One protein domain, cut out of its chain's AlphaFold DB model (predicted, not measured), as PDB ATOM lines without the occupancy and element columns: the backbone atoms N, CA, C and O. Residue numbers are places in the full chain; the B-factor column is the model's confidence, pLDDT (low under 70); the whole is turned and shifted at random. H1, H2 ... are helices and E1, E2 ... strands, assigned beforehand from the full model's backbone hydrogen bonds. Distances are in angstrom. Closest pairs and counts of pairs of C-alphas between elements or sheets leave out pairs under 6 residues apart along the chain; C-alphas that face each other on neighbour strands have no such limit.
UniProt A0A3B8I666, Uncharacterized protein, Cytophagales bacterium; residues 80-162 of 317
ATOM      1  N   VAL A  80     194.942 229.450 165.776       91.12
ATOM      2  CA  VAL A  80     196.251 228.779 165.748       91.12
ATOM      3  C   VAL A  80     197.195 229.515 164.805       91.12
ATOM      4  O   VAL A  80     196.765 230.073 163.793       91.12
ATOM      5  N   ALA A  81     198.478 229.568 165.158       91.44
ATOM      6  CA  ALA A  81     199.478 230.289 164.383       91.44
ATOM      7  C   ALA A  81     199.742 229.608 163.031       91.44
ATOM      8  O   ALA A  81     199.840 228.387 162.930       91.44
ATOM      9  N   CYS A  82     199.879 230.415 161.983       92.50
ATOM     10  CA  CYS A  82     200.316 229.963 160.673       92.50
ATOM     11  C   CYS A  82     201.798 229.561 160.701       92.50
ATOM     12  O   CYS A  82     202.632 230.247 161.295       92.50
ATOM     13  N   VAL A  83     202.129 228.485 159.985       87.88
ATOM     14  CA  VAL A  83     203.482 227.907 159.917       87.88
ATOM     15  C   VAL A  83     204.183 228.141 158.570       87.88
ATOM     16  O   VAL A  83     205.222 227.527 158.305       87.88
ATOM     17  N   CYS A  84     203.647 229.018 157.711       89.62
ATOM     18  CA  CYS A  84     204.298 229.385 156.449       89.62
ATOM     19  C   CYS A  84     205.615 230.140 156.682       89.62
ATOM     20  O   CYS A  84     205.842 230.706 157.756       89.62
ATOM     21  N   ASP A  85     206.479 230.194 155.667       88.38
ATOM     22  CA  ASP A  85     207.816 230.790 155.796       88.38
ATOM     23  C   ASP A  85     207.773 232.276 156.170       88.38
ATOM     24  O   ASP A  85     208.575 232.730 156.988       88.38
ATOM     25  N   VAL A  86     206.785 233.015 155.655       93.94
ATOM     26  CA  VAL A  86     206.559 234.420 156.022       93.94
ATOM     27  C   VAL A  86     206.200 234.534 157.503       93.94
ATOM     28  O   VAL A  86     206.811 235.314 158.223       93.94
ATOM     29  N   CYS A  87     205.259 233.725 157.997       93.75
ATOM     30  CA  CYS A  87     204.858 233.768 159.405       93.75
ATOM     31  C   CYS A  87     205.976 233.296 160.344       93.75
ATOM     32  O   CYS A  87     206.153 233.868 161.415       93.75
ATOM     33  N   LYS A  88     206.791 232.323 159.926       89.81
ATOM     34  CA  LYS A  88     207.997 231.909 160.657       89.81
ATOM     35  C   LYS A  88     209.036 233.026 160.733       89.81
ATOM     36  O   LYS A  88     209.655 233.202 161.781       89.81
ATOM     37  N   ALA A  89     209.249 233.766 159.646       89.50
ATOM     38  CA  ALA A  89     210.157 234.911 159.636       89.50
ATOM     39  C   ALA A  89     209.662 236.030 160.568       89.50
ATOM     40  O   ALA A  89     210.460 236.596 161.309       89.50
ATOM     41  N   GLU A  90     208.353 236.280 160.595       92.31
ATOM     42  CA  GLU A  90     207.730 237.252 161.503       92.31
ATOM     43  C   GLU A  90     207.946 236.876 162.969       92.31
ATOM     44  O   GLU A  90     208.448 237.690 163.739       92.31
ATOM     45  N   VAL A  91     207.679 235.619 163.337       89.12
ATOM     46  CA  VAL A  91     207.918 235.127 164.704       89.12
ATOM     47  C   VAL A  91     209.391 235.275 165.094       89.12
ATOM     48  O   VAL A  91     209.692 235.734 166.194       89.12
ATOM     49  N   LYS A  92     210.327 234.962 164.186       89.19
ATOM     50  CA  LYS A  92     211.770 235.153 164.424       89.19
ATOM     51  C   LYS A  92     212.163 236.619 164.608       89.19
ATOM     52  O   LYS A  92     213.104 236.896 165.343       89.19
ATOM     53  N   ALA A  93     211.463 237.539 163.952       91.19
ATOM     54  CA  ALA A  93     211.668 238.978 164.091       91.19
ATOM     55  C   ALA A  93     210.985 239.572 165.341       91.19
ATOM     56  O   ALA A  93     211.078 240.777 165.562       91.19
ATOM     57  N   GLY A  94     210.309 238.753 166.157       86.44
ATOM     58  CA  GLY A  94     209.561 239.204 167.334       86.44
ATOM     59  C   GLY A  94     208.151 239.717 167.020       86.44
ATOM     60  O   GLY A  94     207.503 240.299 167.887       86.44
ATOM     61  N   ASN A  95     207.663 239.496 165.799       89.38
ATOM     62  CA  ASN A  95     206.328 239.886 165.363       89.38
ATOM     63  C   ASN A  95     205.336 238.723 165.454       89.38
ATOM     64  O   ASN A  95     205.690 237.544 165.496       89.38
ATOM     65  N   ARG A  96     204.046 239.063 165.419       88.12
ATOM     66  CA  ARG A  96     202.965 238.075 165.424       88.12
ATOM     67  C   ARG A  96     202.792 237.418 164.046       88.12
ATOM     68  O   ARG A  96     202.799 238.122 163.024       88.12
ATOM     69  N   PRO A  97     202.579 236.091 163.994       92.38
ATOM     70  CA  PRO A  97     202.214 235.409 162.761       92.38
ATOM     71  C   PRO A  97     200.769 235.745 162.369       92.38
ATOM     72  O   PRO A  97     200.006 236.346 163.129       92.38
ATOM     73  N   PHE A  98     200.368 235.324 161.172       92.94
ATOM     74  CA  PHE A  98     198.946 235.206 160.869       92.94
ATOM     75  C   PHE A  98     198.331 234.086 161.718       92.94
ATOM     76  O   PHE A  98     198.979 233.066 161.949       92.94
ATOM     77  N   TYR A  99     197.084 234.258 162.152       92.25
ATOM     78  CA  TYR A  99     196.364 233.257 162.932       92.25
ATOM     79  C   TYR A  99     195.143 232.756 162.166       92.25
ATOM     80  O   TYR A  99     194.273 233.536 161.780       92.25
ATOM     81  N   HIS A 100     195.050 231.442 161.997       92.88
ATOM     82  CA  HIS A 100     193.887 230.786 161.415       92.88
ATOM     83  C   HIS A 100     192.838 230.525 162.496       92.88
ATOM     84  O   HIS A 100     193.173 230.075 163.591       92.88
ATOM     85  N   SER A 101     191.562 230.769 162.191       91.88
ATOM     86  CA  SER A 101     190.461 230.329 163.055       91.88
ATOM     87  C   SER A 101     190.444 228.803 163.133       91.88
ATOM     88  O   SER A 101     190.467 228.127 162.101       91.88
ATOM     89  N   LEU A 102     190.366 228.268 164.354       88.19
ATOM     90  CA  LEU A 102     190.267 226.830 164.563       88.19
ATOM     91  C   LEU A 102     188.957 226.273 163.984       88.19
ATOM     92  O   LEU A 102     188.963 225.193 163.404       88.19
ATOM     93  N   ASP A 103     187.865 227.041 164.027       87.06
ATOM     94  CA  ASP A 103     186.589 226.657 163.409       87.06
ATOM     95  C   ASP A 103     186.708 226.548 161.884       87.06
ATOM     96  O   ASP A 103     186.162 225.624 161.281       87.06
ATOM     97  N   ASN A 104     187.466 227.450 161.242       89.00
ATOM     98  CA  ASN A 104     187.730 227.357 159.805       89.00
ATOM     99  C   ASN A 104     188.545 226.105 159.466       89.00
ATOM    100  O   ASN A 104     188.225 225.413 158.501       89.00
ATOM    101  N   ILE A 105     189.570 225.807 160.267       86.06
ATOM    102  CA  ILE A 105     190.381 224.597 160.114       86.06
ATOM    103  C   ILE A 105     189.512 223.344 160.266       86.06
ATOM    104  O   ILE A 105     189.525 222.485 159.385       86.06
ATOM    105  N   ASN A 106     188.701 223.271 161.321       78.44
ATOM    106  CA  ASN A 106     187.809 222.143 161.577       78.44
ATOM    107  C   ASN A 106     186.777 221.974 160.456       78.44
ATOM    108  O   ASN A 106     186.562 220.864 159.970       78.44
ATOM    109  N   GLY A 107     186.183 223.074 159.985       78.31
ATOM    110  CA  GLY A 107     185.256 223.062 158.858       78.31
ATOM    111  C   GLY A 107     185.910 222.577 157.563       78.31
ATOM    112  O   GLY A 107     185.310 221.800 156.823       78.31
ATOM    113  N   ARG A 108     187.157 222.976 157.288       80.69
ATOM    114  CA  ARG A 108     187.923 222.482 156.135       80.69
ATOM    115  C   ARG A 108     188.196 220.983 156.242       80.69
ATOM    116  O   ARG A 108     187.903 220.271 155.285       80.69
ATOM    117  N   LEU A 109     188.643 220.500 157.403       71.88
ATOM    118  CA  LEU A 109     188.856 219.070 157.651       71.88
ATOM    119  C   LEU A 109     187.573 218.252 157.451       71.88
ATOM    120  O   LEU A 109     187.598 217.255 156.733       71.88
ATOM    121  N   ALA A 110     186.441 218.714 157.992       68.50
ATOM    122  CA  ALA A 110     185.136 218.075 157.803       68.50
ATOM    123  C   ALA A 110     184.719 218.003 156.321       68.50
ATOM    124  O   ALA A 110     184.070 217.051 155.895       68.50
ATOM    125  N   ASN A 111     185.141 218.983 155.517       66.19
ATOM    126  CA  ASN A 111     184.902 219.041 154.074       66.19
ATOM    127  C   ASN A 111     186.049 218.454 153.232       66.19
ATOM    128  O   ASN A 111     186.110 218.699 152.024       66.19
ATOM    129  N   ARG A 112     186.973 217.695 153.843       61.38
ATOM    130  CA  ARG A 112     188.127 217.069 153.167       61.38
ATOM    131  C   ARG A 112     189.009 218.075 152.415       61.38
ATOM    132  O   ARG A 112     189.584 217.773 151.368       61.38
ATOM    133  N   LYS A 113     189.094 219.301 152.929       71.00
ATOM    134  CA  LYS A 113     190.032 220.337 152.494       71.00
ATOM    135  C   LYS A 113     191.182 220.374 153.491       71.00
ATOM    136  O   LYS A 113     190.976 220.618 154.673       71.00
ATOM    137  N   TYR A 114     192.389 220.133 152.999       76.38
ATOM    138  CA  TYR A 114     193.571 219.900 153.838       76.38
ATOM    139  C   TYR A 114     194.561 221.058 153.844       76.38
ATOM    140  O   TYR A 114     195.622 220.993 154.462       76.38
ATOM    141  N   THR A 115     194.193 222.130 153.159       80.88
ATOM    142  CA  THR A 115     194.986 223.336 153.023       80.88
ATOM    143  C   THR A 115     194.143 224.527 153.422       80.88
ATOM    144  O   THR A 115     192.908 224.533 153.298       80.88
ATOM    145  N   VAL A 116     194.817 225.550 153.918       90.44
ATOM    146  CA  VAL A 116     194.225 226.848 154.192       90.44
ATOM    147  C   VAL A 116     195.177 227.930 153.716       90.44
ATOM    148  O   VAL A 116     196.373 227.890 153.999       90.44
ATOM    149  N   GLU A 117     194.640 228.904 152.995       92.31
ATOM    150  CA  GLU A 117     195.415 230.054 152.557       92.31
ATOM    151  C   GLU A 117     195.777 230.930 153.767       92.31
ATOM    152  O   GLU A 117     194.926 231.302 154.583       92.31
ATOM    153  N   CYS A 118     197.055 231.272 153.891       93.81
ATOM    154  CA  CYS A 118     197.526 232.300 154.807       93.81
ATOM    155  C   CYS A 118     197.216 233.679 154.218       93.81
ATOM    156  O   CYS A 118     197.835 234.076 153.237       93.81
ATOM    157  N   GLN A 119     196.344 234.466 154.849       92.06
ATOM    158  CA  GLN A 119     195.954 235.783 154.316       92.06
ATOM    159  C   GLN A 119     197.078 236.831 154.354       92.06
ATOM    160  O   GLN A 119     196.942 237.899 153.768       92.06
ATOM    161  N   LYS A 120     198.183 236.543 155.053       91.12
ATOM    162  CA  LYS A 120     199.362 237.416 155.098       91.12
ATOM    163  C   LYS A 120     200.353 237.131 153.969       91.12
ATOM    164  O   LYS A 120     201.016 238.050 153.506       91.12
ATOM    165  N   SER A 121     200.488 235.871 153.553       92.38
ATOM    166  CA  SER A 121     201.457 235.456 152.525       92.38
ATOM    167  C   SER A 121     200.819 234.975 151.226       92.38
ATOM    168  O   SER A 121     201.546 234.717 150.275       92.38
ATOM    169  N   HIS A 122     199.496 234.806 151.201       90.75
ATOM    170  CA  HIS A 122     198.717 234.212 150.110       90.75
ATOM    171  C   HIS A 122     199.198 232.811 149.699       90.75
ATOM    172  O   HIS A 122     199.026 232.383 148.565       90.75
ATOM    173  N   GLN A 123     199.838 232.093 150.629       84.62
ATOM    174  CA  GLN A 123     200.311 230.726 150.415       84.62
ATOM    175  C   GLN A 123     199.300 229.739 150.984       84.62
ATOM    176  O   GLN A 123     198.830 229.932 152.107       84.62
ATOM    177  N   ASP A 124     199.036 228.657 150.256       82.19
ATOM    178  CA  ASP A 124     198.295 227.514 150.780       82.19
ATOM    179  C   ASP A 124     199.171 226.704 151.735       82.19
ATOM    180  O   ASP A 124     200.164 226.083 151.347       82.19
ATOM    181  N   VAL A 125     198.783 226.700 153.007       83.19
ATOM    182  CA  VAL A 125     199.496 226.019 154.086       83.19
ATOM    183  C   VAL A 125     198.776 224.722 154.422       83.19
ATOM    184  O   VAL A 125     197.547 224.686 154.507       83.19
ATOM    185  N   SER A 126     199.541 223.653 154.639       81.75
ATOM    186  CA  SER A 126     198.994 222.380 155.106       81.75
ATOM    187  C   SER A 126     198.388 222.537 156.503       81.75
ATOM    188  O   SER A 126     199.059 222.970 157.442       81.75
ATOM    189  N   ILE A 127     197.126 222.129 156.653       82.06
ATOM    190  CA  ILE A 127     196.450 222.066 157.954       82.06
ATOM    191  C   ILE A 127     197.156 221.067 158.878       82.06
ATOM    192  O   ILE A 127     197.256 221.321 160.073       82.06
ATOM    193  N   GLY A 128     197.700 219.977 158.330       74.44
ATOM    194  CA  GLY A 128     198.500 219.009 159.081       74.44
ATOM    195  C   GLY A 128     199.670 219.674 159.792       74.44
ATOM    196  O   GLY A 128     199.810 219.513 160.998       74.44
ATOM    197  N   GLN A 129     200.426 220.516 159.082       74.38
ATOM    198  CA  GLN A 129     201.583 221.211 159.655       74.38
ATOM    199  C   GLN A 129     201.178 222.233 160.719       74.38
ATOM    200  O   GLN A 129     201.890 222.406 161.700       74.38
ATOM    201  N   ILE A 130     200.037 222.904 160.536       82.62
ATOM    202  CA  ILE A 130     199.494 223.843 161.529       82.62
ATOM    203  C   ILE A 130     199.090 223.099 162.811       82.62
ATOM    204  O   ILE A 130     199.236 223.624 163.912       82.62
ATOM    205  N   LEU A 131     198.563 221.881 162.669       76.38
ATOM    206  CA  LEU A 131     198.004 221.095 163.764       76.38
ATOM    207  C   LEU A 131     198.988 220.119 164.412       76.38
ATOM    208  O   LEU A 131     198.714 219.647 165.512       76.38
ATOM    209  N   GLN A 132     200.119 219.826 163.773       67.94
ATOM    210  CA  GLN A 132     201.124 218.878 164.260       67.94
ATOM    211  C   GLN A 132     201.669 219.252 165.645       67.94
ATOM    212  O   GLN A 132     201.921 218.367 166.461       67.94
ATOM    213  N   ASP A 133     201.768 220.550 165.935       56.31
ATOM    214  CA  ASP A 133     202.209 221.069 167.237       56.31
ATOM    215  C   ASP A 133     201.061 221.200 168.258       56.31
ATOM    216  O   ASP A 133     201.293 221.427 169.444       56.31
ATOM    217  N   VAL A 134     199.810 221.053 167.806       57.50
ATOM    218  CA  VAL A 134     198.591 221.233 168.614       57.50
ATOM    219  C   VAL A 134     197.990 219.883 169.021       57.50
ATOM    220  O   VAL A 134     197.412 219.760 170.103       57.50
ATOM    221  N   TYR A 135     198.131 218.850 168.186       58.44
ATOM    222  CA  TYR A 135     197.418 217.589 168.340       58.44
ATOM    223  C   TYR A 135     198.300 216.358 168.088       58.44
ATOM    224  O   TYR A 135     198.913 216.224 167.032       58.44
ATOM    225  N   LYS A 136     198.267 215.386 169.016       52.03
ATOM    226  CA  LYS A 136     198.737 214.008 168.778       52.03
ATOM    227  C   LYS A 136     197.589 213.006 168.735       52.03
ATOM    228  O   LYS A 136     196.715 213.012 169.601       52.03
ATOM    229  N   GLU A 137     197.680 212.096 167.770       43.28
ATOM    230  CA  GLU A 137     196.736 211.004 167.477       43.28
ATOM    231  C   GLU A 137     196.527 210.044 168.661       43.28
ATOM    232  O   GLU A 137     195.443 209.495 168.853       43.28
ATOM    233  N   GLU A 138     197.532 209.914 169.525       39.84
ATOM    234  CA  GLU A 138     197.526 209.020 170.690       39.84
ATOM    235  C   GLU A 138     196.840 209.629 171.930       39.84
ATOM    236  O   GLU A 138     196.385 208.894 172.803       39.84
ATOM    237  N   ALA A 139     196.707 210.959 171.992       41.59
ATOM    238  CA  ALA A 139     196.204 211.708 173.153       41.59
ATOM    239  C   ALA A 139     194.798 212.313 172.938       41.59
ATOM    240  O   ALA A 139     194.335 213.138 173.725       41.59
ATOM    241  N   ALA A 140     194.113 211.908 171.865       42.50
ATOM    242  CA  ALA A 140     192.805 212.428 171.471       42.50
ATOM    243  C   ALA A 140     191.609 211.772 172.179       42.50
ATOM    244  O   ALA A 140     190.535 212.375 172.224       42.50
ATOM    245  N   LYS A 141     191.775 210.557 172.720       41.19
ATOM    246  CA  LYS A 141     190.693 209.801 173.375       41.19
ATOM    247  C   LYS A 141     190.178 210.541 174.610       41.19
ATOM    248  O   LYS A 141     190.949 210.810 175.526       41.19
ATOM    249  N   GLY A 142     188.879 210.828 174.651       44.75
ATOM    250  CA  GLY A 142     188.206 211.511 175.755       44.75
ATOM    251  C   GLY A 142     188.337 213.038 175.754       44.75
ATOM    252  O   GLY A 142     187.999 213.669 176.752       44.75
ATOM    253  N   THR A 143     188.822 213.644 174.665       54.41
ATOM    254  CA  THR A 143     188.953 215.107 174.534       54.41
ATOM    255  C   THR A 143     187.955 215.666 173.519       54.41
ATOM    256  O   THR A 143     187.453 214.939 172.664       54.41
ATOM    257  N   GLN A 144     187.727 216.984 173.528       49.97
ATOM    258  CA  GLN A 144     186.921 217.677 172.504       49.97
ATOM    259  C   GLN A 144     187.456 217.511 171.065       49.97
ATOM    260  O   GLN A 144     186.788 217.875 170.101       49.97
ATOM    261  N   PHE A 145     188.658 216.947 170.917       51.41
ATOM    262  CA  PHE A 145     189.336 216.712 169.649       51.41
ATOM    263  C   PHE A 145     189.168 215.270 169.130       51.41
ATOM    264  O   PHE A 145     189.584 214.982 168.009       51.41
ATOM    265  N   GLU A 146     188.518 214.374 169.886       56.47
ATOM    266  CA  GLU A 146     188.301 212.970 169.498       56.47
ATOM    267  C   GLU A 146     187.560 212.833 168.162       56.47
ATOM    268  O   GLU A 146     187.923 211.995 167.342       56.47
ATOM    269  N   ALA A 147     186.586 213.708 167.896       57.59
ATOM    270  CA  ALA A 147     185.835 213.707 166.641       57.59
ATOM    271  C   ALA A 147     186.723 214.001 165.419       57.59
ATOM    272  O   ALA A 147     186.601 213.334 164.397       57.59
ATOM    273  N   ILE A 148     187.659 214.951 165.538       56.41
ATOM    274  CA  ILE A 148     188.587 215.311 164.454       56.41
ATOM    275  C   ILE A 148     189.487 214.118 164.138       56.41
ATOM    276  O   ILE A 148     189.650 213.744 162.979       56.41
ATOM    277  N   PHE A 149     190.021 213.476 165.174       58.22
ATOM    278  CA  PHE A 149     190.866 212.302 165.014       58.22
ATOM    279  C   PHE A 149     190.113 211.077 164.507       58.22
ATOM    280  O   PHE A 149     190.657 210.336 163.695       58.22
ATOM    281  N   HIS A 150     188.862 210.880 164.924       55.88
ATOM    282  CA  HIS A 150     188.003 209.827 164.392       55.88
ATOM    283  C   HIS A 150     187.790 210.007 162.891       55.88
ATOM    284  O   HIS A 150     188.028 209.075 162.132       55.88
ATOM    285  N   THR A 151     187.450 211.221 162.450       54.94
ATOM    286  CA  THR A 151     187.276 211.532 161.028       54.94
ATOM    287  C   THR A 151     188.579 211.342 160.248       54.94
ATOM    288  O   THR A 151     188.571 210.690 159.209       54.94
ATOM    289  N   LEU A 152     189.719 211.829 160.754       55.66
ATOM    290  CA  LEU A 152     191.031 211.609 160.122       55.66
ATOM    291  C   LEU A 152     191.377 210.116 159.993       55.66
ATOM    292  O   LEU A 152     191.826 209.672 158.935       55.66
ATOM    293  N   LYS A 153     191.078 209.330 161.030       54.97
ATOM    294  CA  LYS A 153     191.328 207.889 161.085       54.97
ATOM    295  C   LYS A 153     190.384 207.072 160.197       54.97
ATOM    296  O   LYS A 153     190.842 206.145 159.533       54.97
ATOM    297  N   GLU A 154     189.099 207.421 160.134       50.59
ATOM    298  CA  GLU A 154     188.124 206.847 159.188       50.59
ATOM    299  C   GLU A 154     188.537 207.094 157.735       50.59
ATOM    300  O   GLU A 154     188.309 206.256 156.866       50.59
ATOM    301  N   MET A 155     189.192 208.227 157.481       46.25
ATOM    302  CA  MET A 155     189.737 208.584 156.174       46.25
ATOM    303  C   MET A 155     191.131 207.989 155.912       46.25
ATOM    304  O   MET A 155     191.702 208.246 154.855       46.25
ATOM    305  N   GLY A 156     191.676 207.187 156.836       42.22
ATOM    306  CA  GLY A 156     192.966 206.512 156.682       42.22
ATOM    307  C   GLY A 156     194.176 207.449 156.697       42.22
ATOM    308  O   GLY A 156     195.199 207.103 156.113       42.22
ATOM    309  N   MET A 157     194.065 208.624 157.326       47.72
ATOM    310  CA  MET A 157     195.110 209.646 157.322       47.72
ATOM    311  C   MET A 157     195.681 209.904 158.718       47.72
ATOM    312  O   MET A 157     194.934 210.132 159.666       47.72
ATOM    313  N   SER A 158     197.008 209.989 158.813       52.59
ATOM    314  CA  SER A 158     197.705 210.571 159.970       52.59
ATOM    315  C   SER A 158     197.979 212.063 159.744       52.59
ATOM    316  O   SER A 158     198.190 212.493 158.608       52.59
ATOM    317  N   ILE A 159     198.062 212.866 160.813       49.06
ATOM    318  CA  ILE A 159     198.439 214.297 160.749       49.06
ATOM    319  C   ILE A 159     199.745 214.501 159.960       49.06
ATOM    320  O   ILE A 159     199.863 215.445 159.181       49.06
ATOM    321  N   ASN A 160     200.684 213.556 160.068       43.56
ATOM    322  CA  ASN A 160     201.954 213.583 159.340       43.56
ATOM    323  C   ASN A 160     201.802 213.377 157.818       43.56
ATOM    324  O   ASN A 160     202.644 213.845 157.056       43.56
ATOM    325  N   GLN A 161     200.743 212.709 157.351       40.91
ATOM    326  CA  GLN A 161     200.476 212.484 155.920       40.91
ATOM    327  C   GLN A 161     199.812 213.701 155.253       40.91
ATOM    328  O   GLN A 161     199.971 213.915 154.053       40.91
ATOM    329  N   ILE A 162     199.150 214.558 156.036       46.19
ATOM    330  CA  ILE A 162     198.552 215.822 155.573       46.19
ATOM    331  C   ILE A 162     199.641 216.858 155.221       46.19
ATOM    332  O   ILE A 162     199.404 217.803 154.464       46.19
TER     333      ILE A 162
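What this domain is: This is residues 80 to 162 of the 317 residues of an uncharacterized protein of Cytophagales bacterium (UniProt A0A3B8I666). The domain is an elongated body of short pieces, with H1 at one end, H4 at the other, and the small E2 and E3 hairpin, H2 and the short H3 between them. H5 folds back from H4 and packs on H3, whose centre is nearest the mean of the C-alphas, while residues 80 to 81 pair with residues 99 to 100 of E1. The printed part has 83 residues with five named helices and three named strands, in the order H1, E1, H2, E2, E3, H3, H4, H5; E2 and E3 form an antiparallel sheet of two, and the class is mixed, helices and strands. The whole is compact, with a radius of gyration of the C-alphas of 13.2 A, and spans 38 by 22 by 21 A.

Where its parts are: H1, residues 85 to 92, begins at C-alpha (207.816, 230.790, 155.796) and is 10.4 A long. E1 is residues 99 to 101, and H2, residues 102 to 110, is 12.2 A long. E2, residues 115 to 118, is 9.5 A long, and E3, residues 123 to 126, is 9.7 A long. H3 is residues 127 to 131, with C-alpha 127 at (196.450, 222.066, 157.954). H4, residues 146 to 154, is 12.0 A long. H5, residues 159 to 162, ends at C-alpha (198.552, 215.822, 155.573).

How they stand to each other: E2 and E3 form a hairpin, antiparallel at 139 degrees; N 116 and O 125 are 2.9 A apart, within hydrogen-bond range, as are N 118 and O 123 at 2.9 A. C-alphas 117 and 124 face each other at 4.2 A. E1 pairs with no named strand, and its closest C-alpha to E2 is that of His 100, 7.7 A from that of Cys 118. H3 and H5 touch, closest at the C-alphas of Gly 128 and Ile 162, 4.7 A apart. H2 and H3 are close but not clearly touching, with the C-alphas of Ile 105 and Ile 127 closest at 6.9 A. H2 and H4 touch at a shallow tilt of 29 degrees, the same way, closest at the C-alphas of Asn 106 and Ile 148, 7.5 A. H1 touches no helix, and it is apart from E1, E2 and E3. In H1, H2, H3 and H4 every O i to N i+4 pair is within hydrogen-bond range; H5 is too short for such a pair.

The domain as a whole: The two C-alphas farthest apart, those of Ala 93 and Glu 154, are 40.1 A apart. The printed part has no cut. The link from H3 to H4, residues 132 to 145, is long. The mean pLDDT of the printed part is 72.5; residues 110 to 112 and 132 to 162 are under 70, with H5 at a mean of 45.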